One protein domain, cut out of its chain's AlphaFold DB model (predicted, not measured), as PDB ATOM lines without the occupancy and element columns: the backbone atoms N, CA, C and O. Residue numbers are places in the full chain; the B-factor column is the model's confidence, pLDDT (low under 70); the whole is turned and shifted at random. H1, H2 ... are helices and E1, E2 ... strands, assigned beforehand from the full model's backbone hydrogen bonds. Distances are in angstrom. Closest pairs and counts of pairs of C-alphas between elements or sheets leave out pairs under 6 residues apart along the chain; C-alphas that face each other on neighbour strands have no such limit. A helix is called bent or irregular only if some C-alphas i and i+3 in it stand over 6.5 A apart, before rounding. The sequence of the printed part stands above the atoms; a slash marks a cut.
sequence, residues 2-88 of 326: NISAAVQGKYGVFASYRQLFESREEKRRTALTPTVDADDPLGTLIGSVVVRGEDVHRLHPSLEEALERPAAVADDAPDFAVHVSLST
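This is residues 2 to 88 of the 326 residues of the protein "HTH_11 domain-containing protein" of Haloterrigena turkmenica (strain ATCC 51198 / DSM 5511 / JCM 9101 / NCIMB 13204 / VKM B-1734 / 4k) (UniProt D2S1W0). A small three-stranded sheet has two short helices, H1 and H2, over one face; the longer helix H4 reaches out past edge strand E3 toward one end of the elongated outline, and little H3 lies toward the other end. Two long links, residues 30 to 41 from H3 to E2 and residues 69 to 80 from H4 to E3, hold no named element. The printed part has 87 residues, with four named helices and three named strands in the order H1 E1 H2 H3 E2 H4 E3; the sheet is mixed, in the order E1 E2 E3. The class is mixed, helices and strands, with under half of the residues in named elements. The whole is only just compact, close to loose, with a radius of gyration of the C-alphas of 14.0 A and spans of 43 by 28 by 18 A.

H1 is residues 2 to 7, starting with C-alpha 2 at (44.124, 22.552, 8.630). E1 is residues 9 to 11, H2 residues 16 to 21 and H3 residues 25 to 29. E2, residues 42 to 45, is 10.3 A long. H4, residues 56 to 68, is 18.8 A long from C-alpha 56 at (52.379, 32.048, 19.155); it is only just irregular, with C-alphas 58 and 61 6.7 A apart. E3, residues 81 to 86, is 15.5 A long and ends with C-alpha 86 at (52.200, 19.425, 17.590).

E1 and E2 are antiparallel neighbours, with N 10 and O 44 at 2.9 A, within hydrogen-bond range. E2 and E3 are parallel neighbours, with N 43 and O 81 at 2.7 A. E2, H4 and E3 form a strand-helix-strand unit, two parallel strands joined through a helix, with a right-handed crossover. H1 and H2 are on the same face of the sheet, at heights over the sheet of 8.7 A and 9.1 A. They touch, the closest C-alphas being those of Ala 6 and Tyr 17 at 4.7 A. H4 only grazes the sheet, with residues 60 to 68. H4 and H1 only just touch, with 3 pairs of C-alphas within 8 A; the closest are those of Leu 67 and Asn 2, 5.8 A apart. H3 is not on the sheet; it is close to H2 but not clearly touching, with the C-alphas of Arg 28 and Arg 18 6.7 A apart. Every O i to N i+4 pair is within hydrogen-bond range in H1, H2 and H3, and 6 of 9 in H4.

The two C-alphas farthest apart, those of Arg 29 and Glu 54, are 43.6 A apart. The printed part has no cut. The links from H3 to E2 and from H4 to E3 are long, with 12 residues each. Mean pLDDT of the printed part is 82.2; residues 2 and 54 are under 70.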
ATOM      1  N   ASN A   2      44.739  23.868   8.870       63.94
ATOM      2  CA  ASN A   2      44.124  22.552   8.630       63.94
ATOM      3  C   ASN A   2      44.234  22.048   7.167       63.94
ATOM      4  O   ASN A   2      44.856  21.022   6.924       63.94
ATOM      5  N   ILE A   3      43.796  22.831   6.168       70.62
ATOM      6  CA  ILE A   3      43.937  22.448   4.741       70.62
ATOM      7  C   ILE A   3      45.404  22.197   4.349       70.62
ATOM      8  O   ILE A   3      45.695  21.274   3.599       70.62
ATOM      9  N   SER A   4      46.345  22.986   4.876       73.06
ATOM     10  CA  SER A   4      47.772  22.793   4.594       73.06
ATOM     11  C   SER A   4      48.295  21.485   5.187       73.06
ATOM     12  O   SER A   4      49.052  20.790   4.516       73.06
ATOM     13  N   ALA A   5      47.884  21.137   6.411       76.75
ATOM     14  CA  ALA A   5      48.233  19.865   7.041       76.75
ATOM     15  C   ALA A   5      47.623  18.682   6.274       76.75
ATOM     16  O   ALA A   5      48.319  17.712   5.999       76.75
ATOM     17  N   ALA A   6      46.365  18.791   5.835       76.25
ATOM     18  CA  ALA A   6      45.709  17.784   5.002       76.25
ATOM     19  C   ALA A   6      46.403  17.591   3.644       76.25
ATOM     20  O   ALA A   6      46.586  16.460   3.196       76.25
ATOM     21  N   VAL A   7      46.819  18.679   2.989       79.75
ATOM     22  CA  VAL A   7      47.554  18.630   1.711       79.75
ATOM     23  C   VAL A   7      48.943  18.019   1.891       79.75
ATOM     24  O   VAL A   7      49.409  17.293   1.016       79.75
ATOM     25  N   GLN A   8      49.599  18.295   3.018       82.25
ATOM     26  CA  GLN A   8      50.906  17.733   3.357       82.25
ATOM     27  C   GLN A   8      50.820  16.364   4.040       82.25
ATOM     28  O   GLN A   8      51.861  15.794   4.350       82.25
ATOM     29  N   GLY A   9      49.626  15.831   4.288       84.38
ATOM     30  CA  GLY A   9      49.420  14.500   4.844       84.38
ATOM     31  C   GLY A   9      49.447  13.431   3.760       84.38
ATOM     32  O   GLY A   9      49.062  13.679   2.611       84.38
ATOM     33  N   LYS A  10      49.871  12.224   4.127       88.88
ATOM     34  CA  LYS A  10      49.756  11.050   3.264       88.88
ATOM     35  C   LYS A  10      49.472   9.770   4.036       88.88
ATOM     36  O   LYS A  10      49.870   9.640   5.187       88.88
ATOM     37  N   TYR A  11      48.899   8.801   3.335       89.38
ATOM     38  CA  TYR A  11      48.884   7.390   3.711       89.38
ATOM     39  C   TYR A  11      49.566   6.589   2.598       89.38
ATOM     40  O   TYR A  11      49.129   6.624   1.446       89.38
ATOM     41  N   GLY A  12      50.706   5.958   2.892       87.25
ATOM     42  CA  GLY A  12      51.562   5.346   1.870       87.25
ATOM     43  C   GLY A  12      52.019   6.353   0.803       87.25
ATOM     44  O   GLY A  12      52.849   7.225   1.070       87.25
ATOM     45  N   VAL A  13      51.479   6.234  -0.413       85.88
ATOM     46  CA  VAL A  13      51.728   7.145  -1.552       85.88
ATOM     47  C   VAL A  13      50.564   8.107  -1.829       85.88
ATOM     48  O   VAL A  13      50.658   8.954  -2.718       85.88
ATOM     49  N   PHE A  14      49.460   7.988  -1.089       87.56
ATOM     50  CA  PHE A  14      48.217   8.710  -1.347       87.56
ATOM     51  C   PHE A  14      48.140   9.979  -0.500       87.56
ATOM     52  O   PHE A  14      48.267   9.926   0.720       87.56
ATOM     53  N   ALA A  15      47.911  11.126  -1.142       87.56
ATOM     54  CA  ALA A  15      47.770  12.408  -0.453       87.56
ATOM     55  C   ALA A  15      46.444  12.483   0.321       87.56
ATOM     56  O   ALA A  15      45.371  12.315  -0.266       87.56
ATOM     57  N   SER A  16      46.512  12.808   1.612       86.62
ATOM     58  CA  SER A  16      45.364  12.750   2.523       86.62
ATOM     59  C   SER A  16      44.251  13.717   2.145       86.62
ATOM     60  O   SER A  16      43.090  13.331   2.166       86.62
ATOM     61  N   TYR A  17      44.575  14.941   1.705       86.69
ATOM     62  CA  TYR A  17      43.557  15.894   1.245       86.69
ATOM     63  C   TYR A  17      42.670  15.321   0.137       86.69
ATOM     64  O   TYR A  17      41.452  15.459   0.188       86.69
ATOM     65  N   ARG A  18      43.276  14.658  -0.856       85.56
ATOM     66  CA  ARG A  18      42.541  14.141  -2.016       85.56
ATOM     67  C   ARG A  18      41.617  12.978  -1.649       85.56
ATOM     68  O   ARG A  18      40.584  12.833  -2.292       85.56
ATOM     69  N   GLN A  19      41.994  12.186  -0.648       87.25
ATOM     70  CA  GLN A  19      41.220  11.030  -0.188       87.25
ATOM     71  C   GLN A  19      40.129  11.423   0.814       87.25
ATOM     72  O   GLN A  19      39.003  10.959   0.698       87.25
ATOM     73  N   LEU A  20      40.451  12.300   1.770       86.06
ATOM     74  CA  LEU A  20      39.595  12.558   2.931       86.06
ATOM     75  C   LEU A  20      38.742  13.828   2.800       86.06
ATOM     76  O   LEU A  20      37.626  13.854   3.302       86.06
ATOM     77  N   PHE A  21      39.236  14.887   2.143       86.81
ATOM     78  CA  PHE A  21      38.646  16.237   2.249       86.81
ATOM     79  C   PHE A  21      38.296  16.901   0.904       86.81
ATOM     80  O   PHE A  21      37.733  17.996   0.876       86.81
ATOM     81  N   GLU A  22      38.637  16.291  -0.235       86.94
ATOM     82  CA  GLU A  22      38.319  16.839  -1.558       86.94
ATOM     83  C   GLU A  22      36.808  16.792  -1.806       86.94
ATOM     84  O   GLU A  22      36.227  15.719  -1.912       86.94
ATOM     85  N   SER A  23      36.164  17.949  -1.941       82.94
ATOM     86  CA  SER A  23      34.710  18.046  -2.117       82.94
ATOM     87  C   SER A  23      34.238  17.802  -3.553       82.94
ATOM     88  O   SER A  23      33.063  17.516  -3.774       82.94
ATOM     89  N   ARG A  24      35.129  17.891  -4.551       85.06
ATOM     90  CA  ARG A  24      34.776  17.684  -5.965       85.06
ATOM     91  C   ARG A  24      34.781  16.195  -6.304       85.06
ATOM     92  O   ARG A  24      35.837  15.623  -6.574       85.06
ATOM     93  N   GLU A  25      33.595  15.594  -6.353       78.62
ATOM     94  CA  GLU A  25      33.392  14.162  -6.618       78.62
ATOM     95  C   GLU A  25      34.116  13.671  -7.888       78.62
ATOM     96  O   GLU A  25      34.784  12.639  -7.861       78.62
ATOM     97  N   GLU A  26      34.099  14.451  -8.974       81.25
ATOM     98  CA  GLU A  26      34.800  14.134 -10.231       81.25
ATOM     99  C   GLU A  26      36.316  13.916 -10.031       81.25
ATOM    100  O   GLU A  26      36.924  13.009 -10.610       81.25
ATOM    101  N   LYS A  27      36.946  14.707  -9.151       80.81
ATOM    102  CA  LYS A  27      38.382  14.591  -8.842       80.81
ATOM    103  C   LYS A  27      38.706  13.440  -7.893       80.81
ATOM    104  O   LYS A  27      39.840  12.942  -7.936       80.81
ATOM    105  N   ARG A  28      37.742  13.037  -7.057       77.56
ATOM    106  CA  ARG A  28      37.842  11.856  -6.186       77.56
ATOM    107  C   ARG A  28      37.683  10.568  -6.985       77.56
ATOM    108  O   ARG A  28      38.535   9.701  -6.888       77.56
ATOM    109  N   ARG A  29      36.673  10.479  -7.858       75.62
ATOM    110  CA  ARG A  29      36.411   9.283  -8.684       75.62
ATOM    111  C   ARG A  29      37.549   8.931  -9.640       75.62
ATOM    112  O   ARG A  29      37.725   7.773  -9.992       75.62
ATOM    113  N   THR A  30      38.316   9.931 -10.067       79.62
ATOM    114  CA  THR A  30      39.516   9.750 -10.901       79.62
ATOM    115  C   THR A  30      40.788   9.493 -10.086       79.62
ATOM    116  O   THR A  30      41.857   9.290 -10.662       79.62
ATOM    117  N   ALA A  31      40.716   9.541  -8.753       78.06
ATOM    118  CA  ALA A  31      41.834   9.242  -7.872       78.06
ATOM    119  C   ALA A  31      41.907   7.737  -7.591       78.06
ATOM    120  O   ALA A  31      40.897   7.076  -7.372       78.06
ATOM    121  N   LEU A  32      43.126   7.202  -7.543       82.75
ATOM    122  CA  LEU A  32      43.353   5.878  -6.969       82.75
ATOM    123  C   LEU A  32      43.097   5.949  -5.457       82.75
ATOM    124  O   LEU A  32      43.559   6.892  -4.811       82.75
ATOM    125  N   THR A  33      42.372   4.971  -4.915       82.38
ATOM    126  CA  THR A  33      42.027   4.886  -3.485       82.38
ATOM    127  C   THR A  33      42.976   3.901  -2.791       82.38
ATOM    128  O   THR A  33      43.271   2.856  -3.380       82.38
ATOM    129  N   PRO A  34      43.495   4.207  -1.587       85.88
ATOM    130  CA  PRO A  34      44.318   3.265  -0.839       85.88
ATOM    131  C   PRO A  34      43.510   2.048  -0.384       85.88
ATOM    132  O   PRO A  34      42.358   2.172   0.021       85.88
ATOM    133  N   THR A  35      44.155   0.885  -0.360       87.12
ATOM    134  CA  THR A  35      43.746  -0.201   0.537       87.12
ATOM    135  C   THR A  35      44.319   0.122   1.910       87.12
ATOM    136  O   THR A  35      45.540   0.202   2.049       87.12
ATOM    137  N   VAL A  36      43.454   0.387   2.887       87.12
ATOM    138  CA  VAL A  36      43.876   0.716   4.252       87.12
ATOM    139  C   VAL A  36      44.206  -0.571   4.995       87.12
ATOM    140  O   VAL A  36      43.406  -1.506   5.003       87.12
ATOM    141  N   ASP A  37      45.393  -0.615   5.589       85.69
ATOM    142  CA  ASP A  37      45.773  -1.645   6.546       85.69
ATOM    143  C   ASP A  37      45.044  -1.382   7.868       85.69
ATOM    144  O   ASP A  37      45.208  -0.323   8.475       85.69
ATOM    145  N   ALA A  38      44.214  -2.329   8.300       84.56
ATOM    146  CA  ALA A  38      43.453  -2.208   9.539       84.56
ATOM    147  C   ALA A  38      44.346  -2.286  10.795       84.56
ATOM    148  O   ALA A  38      43.947  -1.786  11.852       84.56
ATOM    149  N   ASP A  39      45.543  -2.873  10.679       83.94
ATOM    150  CA  ASP A  39      46.521  -2.950  11.770       83.94
ATOM    151  C   ASP A  39      47.363  -1.662  11.877       83.94
ATOM    152  O   ASP A  39      47.855  -1.337  12.960       83.94
ATOM    153  N   ASP A  40      47.479  -0.891  10.786       84.69
ATOM    154  CA  ASP A  40      48.127   0.430  10.747       84.69
ATOM    155  C   ASP A  40      47.368   1.431   9.845       84.69
ATOM    156  O   ASP A  40      47.794   1.755   8.725       84.69
ATOM    157  N   PRO A  41      46.225   1.964  10.314       88.38
ATOM    158  CA  PRO A  41      45.416   2.936   9.577       88.38
ATOM    159  C   PRO A  41      45.937   4.381   9.713       88.38
ATOM    160  O   PRO A  41      45.194   5.341   9.475       88.38
ATOM    161  N   LEU A  42      47.197   4.585  10.128       88.94
ATOM    162  CA  LEU A  42      47.752   5.912  10.407       88.94
ATOM    163  C   LEU A  42      48.706   6.401   9.309       88.94
ATOM    164  O   LEU A  42      49.778   5.867   9.046       88.94
ATOM    165  N   GLY A  43      48.323   7.508   8.684       87.81
ATOM    166  CA  GLY A  43      49.156   8.292   7.787       87.81
ATOM    167  C   GLY A  43      50.072   9.268   8.527       87.81
ATOM    168  O   GLY A  43      49.899   9.557   9.712       87.81
ATOM    169  N   THR A  44      51.019   9.857   7.799       87.75
ATOM    170  CA  THR A  44      52.000  10.811   8.338       87.75
ATOM    171  C   THR A  44      51.990  12.128   7.571       87.75
ATOM    172  O   THR A  44      51.601  12.198   6.403       87.75
ATOM    173  N   LEU A  45      52.495  13.187   8.197       86.81
ATOM    174  CA  LEU A  45      52.872  14.400   7.477       86.81
ATOM    175  C   LEU A  45      54.143  14.178   6.639       86.81
ATOM    176  O   LEU A  45      55.086  13.515   7.065       86.81
ATOM    177  N   ILE A  46      54.165  14.749   5.436       82.00
ATOM    178  CA  ILE A  46      55.308  14.762   4.511       82.00
ATOM    179  C   ILE A  46      56.339  15.810   4.943       82.00
ATOM    180  O   ILE A  46      57.541  15.600   4.791       82.00
ATOM    181  N   GLY A  47      55.871  16.952   5.451       75.00
ATOM    182  CA  GLY A  47      56.699  18.081   5.867       75.00
ATOM    183  C   GLY A  47      56.401  18.530   7.294       75.00
ATOM    184  O   GLY A  47      55.480  18.039   7.939       75.00
ATOM    185  N   SER A  48      57.179  19.496   7.776       75.88
ATOM    186  CA  SER A  48      56.910  20.194   9.035       75.88
ATOM    187  C   SER A  48      56.547  21.649   8.756       75.88
ATOM    188  O   SER A  48      57.060  22.265   7.820       75.88
ATOM    189  N   VAL A  49      55.655  22.201   9.577       81.56
ATOM    190  CA  VAL A  49      55.311  23.623   9.553       81.56
ATOM    191  C   VAL A  49      55.796  24.244  10.852       81.56
ATOM    192  O   VAL A  49      55.436  23.791  11.933       81.56
ATOM    193  N   VAL A  50      56.610  25.293  10.744       81.56
ATOM    194  CA  VAL A  50      57.082  26.065  11.897       81.56
ATOM    195  C   VAL A  50      56.332  27.385  11.926       81.56
ATOM    196  O   VAL A  50      56.419  28.173  10.986       81.56
ATOM    197  N   VAL A  51      55.611  27.635  13.018       80.19
ATOM    198  CA  VAL A  51      54.971  28.927  13.273       80.19
ATOM    199  C   VAL A  51      55.832  29.709  14.243       80.19
ATOM    200  O   VAL A  51      56.252  29.196  15.279       80.19
ATOM    201  N   ARG A  52      56.089  30.967  13.903       78.81
ATOM    202  CA  ARG A  52      56.824  31.903  14.744       78.81
ATOM    203  C   ARG A  52      56.053  33.211  14.807       78.81
ATOM    204  O   ARG A  52      55.662  33.741  13.773       78.81
ATOM    205  N   GLY A  53      55.918  33.750  16.009       72.88
ATOM    206  CA  GLY A  53      55.334  35.059  16.248       72.88
ATOM    207  C   GLY A  53      55.335  35.386  17.733       72.88
ATOM    208  O   GLY A  53      55.495  34.492  18.569       72.88
ATOM    209  N   GLU A  54      55.160  36.666  18.041       68.06
ATOM    210  CA  GLU A  54      54.748  37.093  19.376       68.06
ATOM    211  C   GLU A  54      53.420  36.400  19.717       68.06
ATOM    212  O   GLU A  54      52.577  36.204  18.840       68.06
ATOM    213  N   ASP A  55      53.269  35.933  20.956       70.38
ATOM    214  CA  ASP A  55      52.071  35.216  21.408       70.38
ATOM    215  C   ASP A  55      51.708  33.926  20.636       70.38
ATOM    216  O   ASP A  55      50.583  33.437  20.744       70.38
ATOM    217  N   VAL A  56      52.648  33.295  19.912       78.31
ATOM    218  CA  VAL A  56      52.379  32.048  19.155       78.31
ATOM    219  C   VAL A  56      51.797  30.921  20.021       78.31
ATOM    220  O   VAL A  56      51.037  30.090  19.529       78.31
ATOM    221  N   HIS A  57      52.084  30.918  21.326       76.38
ATOM    222  CA  HIS A  57      51.512  29.974  22.287       76.38
ATOM    223  C   HIS A  57      49.974  30.031  22.337       76.38
ATOM    224  O   HIS A  57      49.338  29.009  22.582       76.38
ATOM    225  N   ARG A  58      49.360  31.187  22.042       80.00
ATOM    226  CA  ARG A  58      47.897  31.349  21.979       80.00
ATOM    227  C   ARG A  58      47.271  30.642  20.782       80.00
ATOM    228  O   ARG A  58      46.086  30.340  20.818       80.00
ATOM    229  N   LEU A  59      48.052  30.372  19.735       83.44
ATOM    230  CA  LEU A  59      47.579  29.624  18.572       83.44
ATOM    231  C   LEU A  59      47.517  28.122  18.838       83.44
ATOM    232  O   LEU A  59      46.830  27.429  18.098       83.44
ATOM    233  N   HIS A  60      48.213  27.616  19.862       82.75
ATOM    234  CA  HIS A  60      48.295  26.180  20.118       82.75
ATOM    235  C   HIS A  60      46.913  25.536  20.333       82.75
ATOM    236  O   HIS A  60      46.607  24.615  19.578       82.75
ATOM    237  N   PRO A  61      46.030  26.044  21.225       83.81
ATOM    238  CA  PRO A  61      44.708  25.442  21.425       83.81
ATOM    239  C   PRO A  61      43.837  25.491  20.165       83.81
ATOM    240  O   PRO A  61      43.184  24.515  19.821       83.81
ATOM    241  N   SER A  62      43.858  26.609  19.430       85.38
ATOM    242  CA  SER A  62      43.080  26.743  18.192       85.38
ATOM    243  C   SER A  62      43.618  25.869  17.057       85.38
ATOM    244  O   SER A  62      42.849  25.415  16.214       85.38
ATOM    245  N   LEU A  63      44.934  25.644  16.999       84.62
ATOM    246  CA  LEU A  63      45.554  24.753  16.021       84.62
ATOM    247  C   LEU A  63      45.232  23.291  16.328       84.62
ATOM    248  O   LEU A  63      44.916  22.541  15.410       84.62
ATOM    249  N   GLU A  64      45.300  22.918  17.603       85.81
ATOM    250  CA  GLU A  64      44.910  21.607  18.116       85.81
ATOM    251  C   GLU A  64      43.443  21.315  17.787       85.81
ATOM    252  O   GLU A  64      43.167  20.346  17.083       85.81
ATOM    253  N   GLU A  65      42.523  22.217  18.146       85.31
ATOM    254  CA  GLU A  65      41.098  22.076  17.823       85.31
ATOM    255  C   GLU A  65      40.856  21.975  16.308       85.31
ATOM    256  O   GLU A  65      40.105  21.115  15.851       85.31
ATOM    257  N   ALA A  66      41.518  22.815  15.506       84.56
ATOM    258  CA  ALA A  66      41.356  22.803  14.053       84.56
ATOM    259  C   ALA A  66      41.903  21.532  13.376       84.56
ATOM    260  O   ALA A  66      41.544  21.272  12.224       84.56
ATOM    261  N   LEU A  67      42.799  20.792  14.037       85.50
ATOM    262  CA  LEU A  67      43.336  19.514  13.566       85.50
ATOM    263  C   LEU A  67      42.504  18.324  14.065       85.50
ATOM    264  O   LEU A  67      42.286  17.405  13.283       85.50
ATOM    265  N   GLU A  68      42.013  18.367  15.310       84.31
ATOM    266  CA  GLU A  68      41.107  17.356  15.884       84.31
ATOM    267  C   GLU A  68      39.726  17.370  15.215       84.31
ATOM    268  O   GLU A  68      39.091  16.331  15.054       84.31
ATOM    269  N   ARG A  69      39.253  18.552  14.805       81.06
ATOM    270  CA  ARG A  69      37.966  18.742  14.122       81.06
ATOM    271  C   ARG A  69      38.192  19.323  12.733       81.06
ATOM    272  O   ARG A  69      37.966  20.520  12.519       81.06
ATOM    273  N   PRO A  70      38.687  18.512  11.782       77.69
ATOM    274  CA  PRO A  70      38.948  19.016  10.457       77.69
ATOM    275  C   PRO A  70      37.651  19.327   9.692       77.69
ATOM    276  O   PRO A  70      36.544  19.135  10.196       77.69
ATOM    277  N   ALA A  71      37.776  19.842   8.463       74.75
ATOM    278  CA  ALA A  71      36.618  19.986   7.582       74.75
ATOM    279  C   ALA A  71      35.914  18.629   7.394       74.75
ATOM    280  O   ALA A  71      36.546  17.587   7.563       74.75
ATOM    281  N   ALA A  72      34.626  18.653   7.032       79.56
ATOM    282  CA  ALA A  72      33.843  17.434   6.846       79.56
ATOM    283  C   ALA A  72      34.578  16.442   5.931       79.56
ATOM    284  O   ALA A  72      34.975  16.788   4.813       79.56
ATOM    285  N   VAL A  73      34.784  15.232   6.453       81.94
ATOM    286  CA  VAL A  73      35.345  14.106   5.706       81.94
ATOM    287  C   VAL A  73      34.323  13.688   4.644       81.94
ATOM    288  O   VAL A  73      33.119  13.786   4.870       81.94
ATOM    289  N   ALA A  74      34.790  13.290   3.463       81.12
ATOM    290  CA  ALA A  74      33.918  12.793   2.403       81.12
ATOM    291  C   ALA A  74      33.180  11.510   2.832       81.12
ATOM    292  O   ALA A  74      33.782  10.663   3.481       81.12
ATOM    293  N   ASP A  75      31.919  11.346   2.418       75.94
ATOM    294  CA  ASP A  75      31.080  10.208   2.842       75.94
ATOM    295  C   ASP A  75      31.682   8.831   2.494       75.94
ATOM    296  O   ASP A  75      31.581   7.904   3.289       75.94
ATOM    297  N   ASP A  76      32.368   8.713   1.350       78.88
ATOM    298  CA  ASP A  76      33.053   7.486   0.900       78.88
ATOM    299  C   ASP A  76      34.571   7.517   1.175       78.88
ATOM    300  O   ASP A  76      35.366   6.916   0.441       78.88
ATOM    301  N   ALA A  77      35.017   8.311   2.151       82.69
ATOM    302  CA  ALA A  77      36.435   8.400   2.469       82.69
ATOM    303  C   ALA A  77      36.961   7.065   3.029       82.69
ATOM    304  O   ALA A  77      36.275   6.412   3.810       82.69
ATOM    305  N   PRO A  78      38.194   6.665   2.677       83.88
ATOM    306  CA  PRO A  78      38.829   5.496   3.273       83.88
ATOM    307  C   PRO A  78      39.114   5.702   4.771       83.88
ATOM    308  O   PRO A  78      39.469   6.804   5.195       83.88
ATOM    309  N   ASP A  79      39.051   4.612   5.541       87.44
ATOM    310  CA  ASP A  79      39.176   4.588   7.008       87.44
ATOM    311  C   ASP A  79      40.625   4.726   7.509       87.44
ATOM    312  O   ASP A  79      41.117   3.915   8.290       87.44
ATOM    313  N   PHE A  80      41.341   5.754   7.054       87.62
ATOM    314  CA  PHE A  80      42.651   6.112   7.594       87.62
ATOM    315  C   PHE A  80      42.647   7.553   8.101       87.62
ATOM    316  O   PHE A  80      41.964   8.424   7.562       87.62
ATOM    317  N   ALA A  81      43.475   7.836   9.102       88.44
ATOM    318  CA  ALA A  81      43.664   9.188   9.620       88.44
ATOM    319  C   ALA A  81      45.133   9.599   9.563       88.44
ATOM    320  O   ALA A  81      46.018   8.762   9.446       88.44
ATOM    321  N   VAL A  82      45.424  10.897   9.627       87.19
ATOM    322  CA  VAL A  82      46.801  11.406   9.628       87.19
ATOM    323  C   VAL A  82      47.212  11.786  11.037       87.19
ATOM    324  O   VAL A  82      46.546  12.589  11.688       87.19
ATOM    325  N   HIS A  83      48.353  11.263  11.470       86.50
ATOM    326  CA  HIS A  83      48.989  11.668  12.708       86.50
ATOM    327  C   HIS A  83      49.778  12.968  12.500       86.50
ATOM    328  O   HIS A  83      50.697  13.044  11.677       86.50
ATOM    329  N   VAL A  84      49.435  13.998  13.272       84.88
ATOM    330  CA  VAL A  84      50.102  15.302  13.280       84.88
ATOM    331  C   VAL A  84      50.692  15.550  14.663       84.88
ATOM    332  O   VAL A  84      49.962  15.695  15.638       84.88
ATOM    333  N   SER A  85      52.020  15.623  14.759       82.50
ATOM    334  CA  SER A  85      52.693  15.982  16.011       82.50
ATOM    335  C   SER A  85      52.765  17.503  16.155       82.50
ATOM    336  O   SER A  85      53.458  18.180  15.391       82.50
ATOM    337  N   LEU A  86      52.063  18.042  17.148       81.06
ATOM    338  CA  LEU A  86      52.200  19.425  17.590       81.06
ATOM    339  C   LEU A  86      53.240  19.477  18.697       81.06
ATOM    340  O   LEU A  86      53.149  18.706  19.643       81.06
ATOM    341  N   SER A  87      54.229  20.362  18.583       77.00
ATOM    342  CA  SER A  87      55.250  20.525  19.618       77.00
ATOM    343  C   SER A  87      55.670  21.976  19.801       77.00
ATOM    344  O   SER A  87      55.757  22.758  18.851       77.00
ATOM    345  N   THR A  88      55.964  22.332  21.048       79.31
ATOM    346  CA  THR A  88      56.670  23.567  21.400       79.31
ATOM    347  C   THR A  88      58.166  23.305  21.489       79.31
ATOM    348  O   THR A  88      58.599  22.226  21.905       79.31
TER     349      THR A  88